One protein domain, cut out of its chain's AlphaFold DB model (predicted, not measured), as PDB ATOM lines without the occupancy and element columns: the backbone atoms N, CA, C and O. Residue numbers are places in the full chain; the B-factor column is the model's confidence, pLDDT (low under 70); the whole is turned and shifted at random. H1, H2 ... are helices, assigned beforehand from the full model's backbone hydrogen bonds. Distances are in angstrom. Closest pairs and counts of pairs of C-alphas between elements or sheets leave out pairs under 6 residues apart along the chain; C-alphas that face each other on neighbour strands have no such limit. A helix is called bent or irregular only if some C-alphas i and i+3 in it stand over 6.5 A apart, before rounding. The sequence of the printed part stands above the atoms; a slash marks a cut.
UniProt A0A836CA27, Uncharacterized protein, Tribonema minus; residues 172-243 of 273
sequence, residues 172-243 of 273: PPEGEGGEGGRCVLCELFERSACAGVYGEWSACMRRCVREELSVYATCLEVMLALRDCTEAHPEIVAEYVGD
ATOM      1  N   PRO A 172     216.438 272.550 170.904       37.97
ATOM      2  CA  PRO A 172     215.768 273.128 172.047       37.97
ATOM      3  C   PRO A 172     216.536 272.550 173.247       37.97
ATOM      4  O   PRO A 172     216.560 271.320 173.387       37.97
ATOM      5  N   PRO A 173     217.208 273.354 174.096       38.72
ATOM      6  CA  PRO A 173     217.434 272.865 175.443       38.72
ATOM      7  C   PRO A 173     216.070 272.381 175.944       38.72
ATOM      8  O   PRO A 173     215.023 272.857 175.489       38.72
ATOM      9  N   GLU A 174     216.030 271.400 176.835       42.06
ATOM     10  CA  GLU A 174     214.807 271.205 177.607       42.06
ATOM     11  C   GLU A 174     214.413 272.580 178.197       42.06
ATOM     12  O   GLU A 174     215.091 273.093 179.083       42.06
ATOM     13  N   GLY A 175     213.405 273.227 177.595       38.84
ATOM     14  CA  GLY A 175     213.073 274.639 177.802       38.84
ATOM     15  C   GLY A 175     213.569 275.592 176.700       38.84
ATOM     16  O   GLY A 175     214.505 276.355 176.911       38.84
ATOM     17  N   GLU A 176     212.908 275.609 175.535       40.03
ATOM     18  CA  GLU A 176     212.998 276.735 174.584       40.03
ATOM     19  C   GLU A 176     212.660 278.033 175.294       40.03
ATOM     20  O   GLU A 176     211.682 278.006 176.004       40.03
ATOM     21  N   GLY A 177     213.365 279.139 175.066       34.19
ATOM     22  CA  GLY A 177     212.975 280.511 175.402       34.19
ATOM     23  C   GLY A 177     214.158 281.452 175.149       34.19
ATOM     24  O   GLY A 177     215.314 281.034 175.170       34.19
ATOM     25  N   GLY A 178     213.897 282.701 174.785       35.06
ATOM     26  CA  GLY A 178     214.949 283.644 174.402       35.06
ATOM     27  C   GLY A 178     215.970 283.894 175.518       35.06
ATOM     28  O   GLY A 178     215.629 283.903 176.695       35.06
ATOM     29  N   GLU A 179     217.227 284.106 175.115       42.66
ATOM     30  CA  GLU A 179     218.359 284.509 175.969       42.66
ATOM     31  C   GLU A 179     218.636 283.596 177.176       42.66
ATOM     32  O   GLU A 179     218.716 284.045 178.312       42.66
ATOM     33  N   GLY A 180     218.793 282.287 176.963       43.19
ATOM     34  CA  GLY A 180     219.132 281.378 178.069       43.19
ATOM     35  C   GLY A 180     218.073 281.320 179.181       43.19
ATOM     36  O   GLY A 180     218.354 280.807 180.263       43.19
ATOM     37  N   GLY A 181     216.870 281.833 178.920       41.41
ATOM     38  CA  GLY A 181     215.684 281.671 179.746       41.41
ATOM     39  C   GLY A 181     214.730 280.699 179.071       41.41
ATOM     40  O   GLY A 181     214.620 280.684 177.855       41.41
ATOM     41  N   ARG A 182     214.035 279.864 179.837       53.97
ATOM     42  CA  ARG A 182     212.970 279.025 179.283       53.97
ATOM     43  C   ARG A 182     211.781 279.914 178.875       53.97
ATOM     44  O   ARG A 182     211.641 281.054 179.306       53.97
ATOM     45  N   CYS A 183     210.934 279.411 177.993       66.19
ATOM     46  CA  CYS A 183     209.786 280.077 177.391       66.19
ATOM     47  C   CYS A 183     208.829 280.346 178.530       66.19
ATOM     48  O   CYS A 183     208.388 279.408 179.179       66.19
ATOM     49  N   VAL A 184     208.527 281.617 178.786       70.69
ATOM     50  CA  VAL A 184     207.723 282.027 179.948       70.69
ATOM     51  C   VAL A 184     206.384 281.288 179.977       70.69
ATOM     52  O   VAL A 184     205.974 280.792 181.020       70.69
ATOM     53  N   LEU A 185     205.748 281.123 178.813       74.25
ATOM     54  CA  LEU A 185     204.515 280.348 178.688       74.25
ATOM     55  C   LEU A 185     204.742 278.855 178.976       74.25
ATOM     56  O   LEU A 185     203.930 278.207 179.621       74.25
ATOM     57  N   CYS A 186     205.869 278.308 178.542       79.12
ATOM     58  CA  CYS A 186     206.243 276.919 178.748       79.12
ATOM     59  C   CYS A 186     206.559 276.641 180.226       79.12
ATOM     60  O   CYS A 186     206.090 275.643 180.758       79.12
ATOM     61  N   GLU A 187     207.266 277.544 180.916       80.75
ATOM     62  CA  GLU A 187     207.481 277.477 182.369       80.75
ATOM     63  C   GLU A 187     206.162 277.588 183.138       80.75
ATOM     64  O   GLU A 187     205.969 276.887 184.131       80.75
ATOM     65  N   LEU A 188     205.250 278.448 182.679       83.19
ATOM     66  CA  LEU A 188     203.918 278.597 183.260       83.19
ATOM     67  C   LEU A 188     203.139 277.282 183.161       83.19
ATOM     68  O   LEU A 188     202.664 276.768 184.171       83.19
ATOM     69  N   PHE A 189     203.099 276.674 181.974       84.56
ATOM     70  CA  PHE A 189     202.473 275.370 181.772       84.56
ATOM     71  C   PHE A 189     203.143 274.257 182.584       84.56
ATOM     72  O   PHE A 189     202.441 273.469 183.217       84.56
ATOM     73  N   GLU A 190     204.475 274.211 182.637       84.62
ATOM     74  CA  GLU A 190     205.242 273.235 183.426       84.62
ATOM     75  C   GLU A 190     204.997 273.355 184.938       84.62
ATOM     76  O   GLU A 190     205.149 272.373 185.668       84.62
ATOM     77  N   ARG A 191     204.605 274.538 185.420       84.38
ATOM     78  CA  ARG A 191     204.278 274.799 186.833       84.38
ATOM     79  C   ARG A 191     202.779 274.756 187.134       84.38
ATOM     80  O   ARG A 191     202.403 274.820 188.303       84.38
ATOM     81  N   SER A 192     201.945 274.652 186.105       86.38
ATOM     82  CA  SER A 192     200.491 274.671 186.219       86.38
ATOM     83  C   SER A 192     199.891 273.321 186.621       86.38
ATOM     84  O   SER A 192     200.548 272.278 186.570       86.38
ATOM     85  N   ALA A 193     198.589 273.316 186.924       90.31
ATOM     86  CA  ALA A 193     197.810 272.086 187.082       90.31
ATOM     87  C   ALA A 193     197.790 271.211 185.805       90.31
ATOM     88  O   ALA A 193     197.578 270.002 185.892       90.31
ATOM     89  N   CYS A 194     198.085 271.795 184.637       92.12
ATOM     90  CA  CYS A 194     198.101 271.122 183.337       92.12
ATOM     91  C   CYS A 194     199.478 270.597 182.905       92.12
ATOM     92  O   CYS A 194     199.613 270.109 181.781       92.12
ATOM     93  N   ALA A 195     200.495 270.644 183.774       90.69
ATOM     94  CA  ALA A 195     201.873 270.273 183.438       90.69
ATOM     95  C   ALA A 195     202.010 268.873 182.808       90.69
ATOM     96  O   ALA A 195     202.780 268.688 181.866       90.69
ATOM     97  N   GLY A 196     201.241 267.889 183.290       89.94
ATOM     98  CA  GLY A 196     201.262 266.525 182.750       89.94
ATOM     99  C   GLY A 196     200.793 266.457 181.295       89.94
ATOM    100  O   GLY A 196     201.510 265.952 180.433       89.94
ATOM    101  N   VAL A 197     199.623 267.034 181.009       90.94
ATOM    102  CA  VAL A 197     199.028 267.045 179.662       90.94
ATOM    103  C   VAL A 197     199.857 267.904 178.703       90.94
ATOM    104  O   VAL A 197     200.072 267.534 177.549       90.94
ATOM    105  N   TYR A 198     200.406 269.015 179.197       89.25
ATOM    106  CA  TYR A 198     201.355 269.831 178.448       89.25
ATOM    107  C   TYR A 198     202.620 269.046 178.066       89.25
ATOM    108  O   TYR A 198     203.080 269.132 176.927       89.25
ATOM    109  N   GLY A 199     203.160 268.235 178.982       85.44
ATOM    110  CA  GLY A 199     204.307 267.368 178.711       85.44
ATOM    111  C   GLY A 199     204.036 266.358 177.591       85.44
ATOM    112  O   GLY A 199     204.872 266.184 176.698       85.44
ATOM    113  N   GLU A 200     202.853 265.743 177.583       88.19
ATOM    114  CA  GLU A 200     202.427 264.819 176.524       88.19
ATOM    115  C   GLU A 200     202.251 265.532 175.176       88.19
ATOM    116  O   GLU A 200     202.731 265.050 174.143       88.19
ATOM    117  N   TRP A 201     201.631 266.717 175.180       90.88
ATOM    118  CA  TRP A 201     201.474 267.544 173.985       90.88
ATOM    119  C   TRP A 201     202.834 267.962 173.410       90.88
ATOM    120  O   TRP A 201     203.094 267.772 172.219       90.88
ATOM    121  N   SER A 202     203.742 268.449 174.260       81.25
ATOM    122  CA  SER A 202     205.096 268.868 173.882       81.25
ATOM    123  C   SER A 202     205.906 267.705 173.299       81.25
ATOM    124  O   SER A 202     206.545 267.838 172.248       81.25
ATOM    125  N   ALA A 203     205.820 266.517 173.906       82.56
ATOM    126  CA  ALA A 203     206.442 265.308 173.372       82.56
ATOM    127  C   ALA A 203     205.869 264.921 171.995       82.56
ATOM    128  O   ALA A 203     206.632 264.581 171.082       82.56
ATOM    129  N   CYS A 204     204.550 265.024 171.813       81.81
ATOM    130  CA  CYS A 204     203.890 264.752 170.538       81.81
ATOM    131  C   CYS A 204     204.310 265.748 169.443       81.81
ATOM    132  O   CYS A 204     204.638 265.343 168.323       81.81
ATOM    133  N   MET A 205     204.401 267.039 169.774       78.38
ATOM    134  CA  MET A 205     204.888 268.087 168.872       78.38
ATOM    135  C   MET A 205     206.332 267.829 168.432       78.38
ATOM    136  O   MET A 205     206.626 267.838 167.234       78.38
ATOM    137  N   ARG A 206     207.228 267.503 169.376       75.56
ATOM    138  CA  ARG A 206     208.626 267.145 169.071       75.56
ATOM    139  C   ARG A 206     208.716 265.944 168.132       75.56
ATOM    140  O   ARG A 206     209.574 265.923 167.248       75.56
ATOM    141  N   ARG A 207     207.843 264.949 168.306       74.38
ATOM    142  CA  ARG A 207     207.762 263.794 167.406       74.38
ATOM    143  C   ARG A 207     207.308 264.203 166.007       74.38
ATOM    144  O   ARG A 207     207.957 263.812 165.042       74.38
ATOM    145  N   CYS A 208     206.258 265.015 165.887       71.94
ATOM    146  CA  CYS A 208     205.761 265.463 164.584       71.94
ATOM    147  C   CYS A 208     206.812 266.242 163.794       71.94
ATOM    148  O   CYS A 208     206.957 266.014 162.597       71.94
ATOM    149  N   VAL A 209     207.584 267.105 164.461       68.50
ATOM    150  CA  VAL A 209     208.687 267.831 163.815       68.50
ATOM    151  C   VAL A 209     209.781 266.872 163.348       68.50
ATOM    152  O   VAL A 209     210.250 266.978 162.218       68.50
ATOM    153  N   ARG A 210     210.170 265.913 164.195       70.94
ATOM    154  CA  ARG A 210     211.239 264.950 163.891       70.94
ATOM    155  C   ARG A 210     210.889 264.010 162.739       70.94
ATOM    156  O   ARG A 210     211.761 263.668 161.948       70.94
ATOM    157  N   GLU A 211     209.640 263.564 162.682       77.12
ATOM    158  CA  GLU A 211     209.160 262.552 161.734       77.12
ATOM    159  C   GLU A 211     208.422 263.166 160.525       77.12
ATOM    160  O   GLU A 211     207.900 262.428 159.696       77.12
ATOM    161  N   GLU A 212     208.382 264.499 160.408       74.12
ATOM    162  CA  GLU A 212     207.624 265.242 159.383       74.12
ATOM    163  C   GLU A 212     206.131 264.835 159.308       74.12
ATOM    164  O   GLU A 212     205.540 264.735 158.230       74.12
ATOM    165  N   LEU A 213     205.496 264.606 160.464       77.06
ATOM    166  CA  LEU A 213     204.094 264.182 160.560       77.06
ATOM    167  C   LEU A 213     203.128 265.370 160.642       77.06
ATOM    168  O   LEU A 213     203.460 266.455 161.122       77.06
ATOM    169  N   SER A 214     201.881 265.142 160.220       82.25
ATOM    170  CA  SER A 214     200.796 266.103 160.427       82.25
ATOM    171  C   SER A 214     200.450 266.193 161.912       82.25
ATOM    172  O   SER A 214     199.944 265.229 162.492       82.25
ATOM    173  N   VAL A 215     200.672 267.373 162.500       78.12
ATOM    174  CA  VAL A 215     200.332 267.681 163.900       78.12
ATOM    175  C   VAL A 215     198.856 267.421 164.175       78.12
ATOM    176  O   VAL A 215     198.528 266.791 165.173       78.12
ATOM    177  N   TYR A 216     197.965 267.842 163.274       82.88
ATOM    178  CA  TYR A 216     196.528 267.635 163.451       82.88
ATOM    179  C   TYR A 216     196.165 266.149 163.393       82.88
ATOM    180  O   TYR A 216     195.407 265.666 164.214       82.88
ATOM    181  N   ALA A 217     196.753 265.374 162.481       84.38
ATOM    182  CA  ALA A 217     196.441 263.945 162.412       84.38
ATOM    183  C   ALA A 217     197.039 263.138 163.581       84.38
ATOM    184  O   ALA A 217     196.532 262.070 163.904       84.38
ATOM    185  N   THR A 218     198.131 263.618 164.184       85.19
ATOM    186  CA  THR A 218     198.940 262.837 165.137       85.19
ATOM    187  C   THR A 218     198.750 263.269 166.590       85.19
ATOM    188  O   THR A 218     198.832 262.432 167.482       85.19
ATOM    189  N   CYS A 219     198.490 264.553 166.842       88.62
ATOM    190  CA  CYS A 219     198.437 265.137 168.184       88.62
ATOM    191  C   CYS A 219     197.076 265.754 168.535       88.62
ATOM    192  O   CYS A 219     196.989 266.447 169.545       88.62
ATOM    193  N   LEU A 220     196.022 265.546 167.735       90.94
ATOM    194  CA  LEU A 220     194.706 266.150 167.995       90.94
ATOM    195  C   LEU A 220     194.158 265.781 169.374       90.94
ATOM    196  O   LEU A 220     193.739 266.665 170.108       90.94
ATOM    197  N   GLU A 221     194.205 264.506 169.748       91.12
ATOM    198  CA  GLU A 221     193.666 264.051 171.036       91.12
ATOM    199  C   GLU A 221     194.377 264.719 172.220       91.12
ATOM    200  O   GLU A 221     193.726 265.226 173.130       91.12
ATOM    201  N   VAL A 222     195.710 264.812 172.174       90.19
ATOM    202  CA  VAL A 222     196.490 265.459 173.241       90.19
ATOM    203  C   VAL A 222     196.370 266.989 173.212       90.19
ATOM    204  O   VAL A 222     196.456 267.640 174.248       90.19
ATOM    205  N   MET A 223     196.111 267.582 172.044       88.62
ATOM    206  CA  MET A 223     195.808 269.009 171.907       88.62
ATOM    207  C   MET A 223     194.444 269.359 172.515       88.62
ATOM    208  O   MET A 223     194.337 270.363 173.213       88.62
ATOM    209  N   LEU A 224     193.423 268.526 172.287       91.50
ATOM    210  CA  LEU A 224     192.104 268.683 172.906       91.50
ATOM    211  C   LEU A 224     192.189 268.507 174.423       91.50
ATOM    212  O   LEU A 224     191.657 269.333 175.154       91.50
ATOM    213  N   ALA A 225     192.943 267.513 174.899       91.50
ATOM    214  CA  ALA A 225     193.169 267.326 176.330       91.50
ATOM    215  C   ALA A 225     193.858 268.541 176.978       91.50
ATOM    216  O   ALA A 225     193.500 268.936 178.088       91.50
ATOM    217  N   LEU A 226     194.836 269.153 176.295       91.25
ATOM    218  CA  LEU A 226     195.508 270.352 176.797       91.25
ATOM    219  C   LEU A 226     194.547 271.546 176.861       91.25
ATOM    220  O   LEU A 226     194.532 272.241 177.874       91.25
ATOM    221  N   ARG A 227     193.717 271.740 175.825       92.25
ATOM    222  CA  ARG A 227     192.659 272.763 175.810       92.25
ATOM    223  C   ARG A 227     191.693 272.571 176.978       92.25
ATOM    224  O   ARG A 227     191.509 273.496 177.764       92.25
ATOM    225  N   ASP A 228     191.120 271.379 177.115       92.69
ATOM    226  CA  ASP A 228     190.123 271.084 178.149       92.69
ATOM    227  C   ASP A 228     190.709 271.311 179.555       92.69
ATOM    228  O   ASP A 228     190.038 271.823 180.450       92.69
ATOM    229  N   CYS A 229     191.998 271.002 179.742       91.56
ATOM    230  CA  CYS A 229     192.703 271.305 180.981       91.56
ATOM    231  C   CYS A 229     192.850 272.818 181.216       91.56
ATOM    232  O   CYS A 229     192.580 273.289 182.318       91.56
ATOM    233  N   THR A 230     193.241 273.598 180.202       89.06
ATOM    234  CA  THR A 230     193.355 275.061 180.340       89.06
ATOM    235  C   THR A 230     192.021 275.749 180.599       89.06
ATOM    236  O   THR A 230     191.975 276.706 181.363       89.06
ATOM    237  N   GLU A 231     190.929 275.248 180.019       89.62
ATOM    238  CA  GLU A 231     189.580 275.772 180.262       89.62
ATOM    239  C   GLU A 231     189.108 275.486 181.696       89.62
ATOM    240  O   GLU A 231     188.433 276.316 182.305       89.62
ATOM    241  N   ALA A 232     189.500 274.343 182.267       91.62
ATOM    242  CA  ALA A 232     189.229 274.010 183.666       91.62
ATOM    243  C   ALA A 232     190.094 274.801 184.668       91.62
ATOM    244  O   ALA A 232     189.759 274.849 185.852       91.62
ATOM    245  N   HIS A 233     191.185 275.409 184.195       87.56
ATOM    246  CA  HIS A 233     192.179 276.133 184.985       87.56
ATOM    247  C   HIS A 233     192.460 277.526 184.387       87.56
ATOM    248  O   HIS A 233     193.579 277.798 183.929       87.56
ATOM    249  N   PRO A 234     191.456 278.423 184.359       83.44
ATOM    250  CA  PRO A 234     191.571 279.737 183.725       83.44
ATOM    251  C   PRO A 234     192.670 280.613 184.348       83.44
ATOM    252  O   PRO A 234     193.212 281.493 183.677       83.44
ATOM    253  N   GLU A 235     193.058 280.345 185.600       79.88
ATOM    254  CA  GLU A 235     194.165 281.006 186.292       79.88
ATOM    255  C   GLU A 235     195.509 280.878 185.557       79.88
ATOM    256  O   GLU A 235     196.327 281.793 185.622       79.88
ATOM    257  N   ILE A 236     195.710 279.789 184.801       76.25
ATOM    258  CA  ILE A 236     196.931 279.536 184.020       76.25
ATOM    259  C   ILE A 236     197.107 280.599 182.936       76.25
ATOM    260  O   ILE A 236     198.226 280.987 182.627       76.25
ATOM    261  N   VAL A 237     196.011 281.071 182.344       66.94
ATOM    262  CA  VAL A 237     196.056 282.082 181.280       66.94
ATOM    263  C   VAL A 237     195.920 283.488 181.869       66.94
ATOM    264  O   VAL A 237     196.550 284.416 181.366       66.94
ATOM    265  N   ALA A 238     195.185 283.650 182.975       69.31
ATOM    266  CA  ALA A 238     195.054 284.928 183.676       69.31
ATOM    267  C   ALA A 238     196.404 285.461 184.198       69.31
ATOM    268  O   ALA A 238     196.695 286.645 184.035       69.31
ATOM    269  N   GLU A 239     197.275 284.587 184.725       61.19
ATOM    270  CA  GLU A 239     198.633 284.952 185.173       61.19
ATOM    271  C   GLU A 239     199.503 285.524 184.032       61.19
ATOM    272  O   GLU A 239     200.422 286.305 184.275       61.19
ATOM    273  N   TYR A 240     199.190 285.187 182.776       59.72
ATOM    274  CA  TYR A 240     199.899 285.677 181.592       59.72
ATOM    275  C   TYR A 240     199.344 287.004 181.041       59.72
ATOM    276  O   TYR A 240     200.091 287.766 180.429       59.72
ATOM    277  N   VAL A 241     198.052 287.288 181.242       58.81
ATOM    278  CA  VAL A 241     197.379 288.484 180.692       58.81
ATOM    279  C   VAL A 241     197.563 289.721 181.584       58.81
ATOM    280  O   VAL A 241     197.512 290.838 181.078       58.81
ATOM    281  N   GLY A 242     197.907 289.536 182.862       43.38
ATOM    282  CA  GLY A 242     198.174 290.622 183.804       43.38
ATOM    283  C   GLY A 242     196.891 291.275 184.324       43.38
ATOM    284  O   GLY A 242     196.018 291.669 183.555       43.38
ATOM    285  N   ASP A 243     196.793 291.405 185.648       44.19
ATOM    286  CA  ASP A 243     195.750 292.178 186.324       44.19
ATOM    287  C   ASP A 243     195.909 293.675 185.998       44.19
ATOM    288  O   ASP A 243     196.522 294.429 186.755       44.19
TER     289      ASP A 243
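This is residues 172 to 243 of the 273 residues of an uncharacterized protein of Tribonema minus (UniProt A0A836CA27). Two long helices, H2 and H3, make a helical hairpin, with short H1 and H4 at the end where H2 begins and H3 ends. Residues 172 to 183, with no named element, precede H1. The printed part has 72 residues, four helices H1 to H4 and no named strand: all helix. It is only just compact, close to loose, radius of gyration of the C-alphas 13.0 A, spanning 40 by 31 by 17 A.

H1 is residues 184 to 191, from C-alpha 184 at (207.723, 282.027, 179.948). H2, residues 195 to 211, is 24.2 A long; H3, residues 215 to 232, 23.5 A. H3 is irregular, C-alphas 218 and 221 being 8.0 A apart. H4, residues 235 to 241, ends at (197.379, 288.484, 180.692).

H1 and H2 touch only at the corner, closest C-alphas Phe 189 and Ala 195, 5.4 A. H2 and H3 touch, closest C-alphas Trp 201 and Val 222, 5.5 A, at a shallow tilt of 17 degrees, opposite ways. H1 and H4 only just touch, with 3 pairs of C-alphas within 8 A, closest Leu 188 and Ile 236. O i to N i+4 pairs are within hydrogen-bond range throughout H1 and H2, 11 of 14 in H3, 2 of 3 in H4.

C-alphas 211 and 243 are farthest apart, 40.8 A. The printed part has no cut; its three links are tight. pLDDT is under 70 at residues 172 to 183, 209 and 237 to 243.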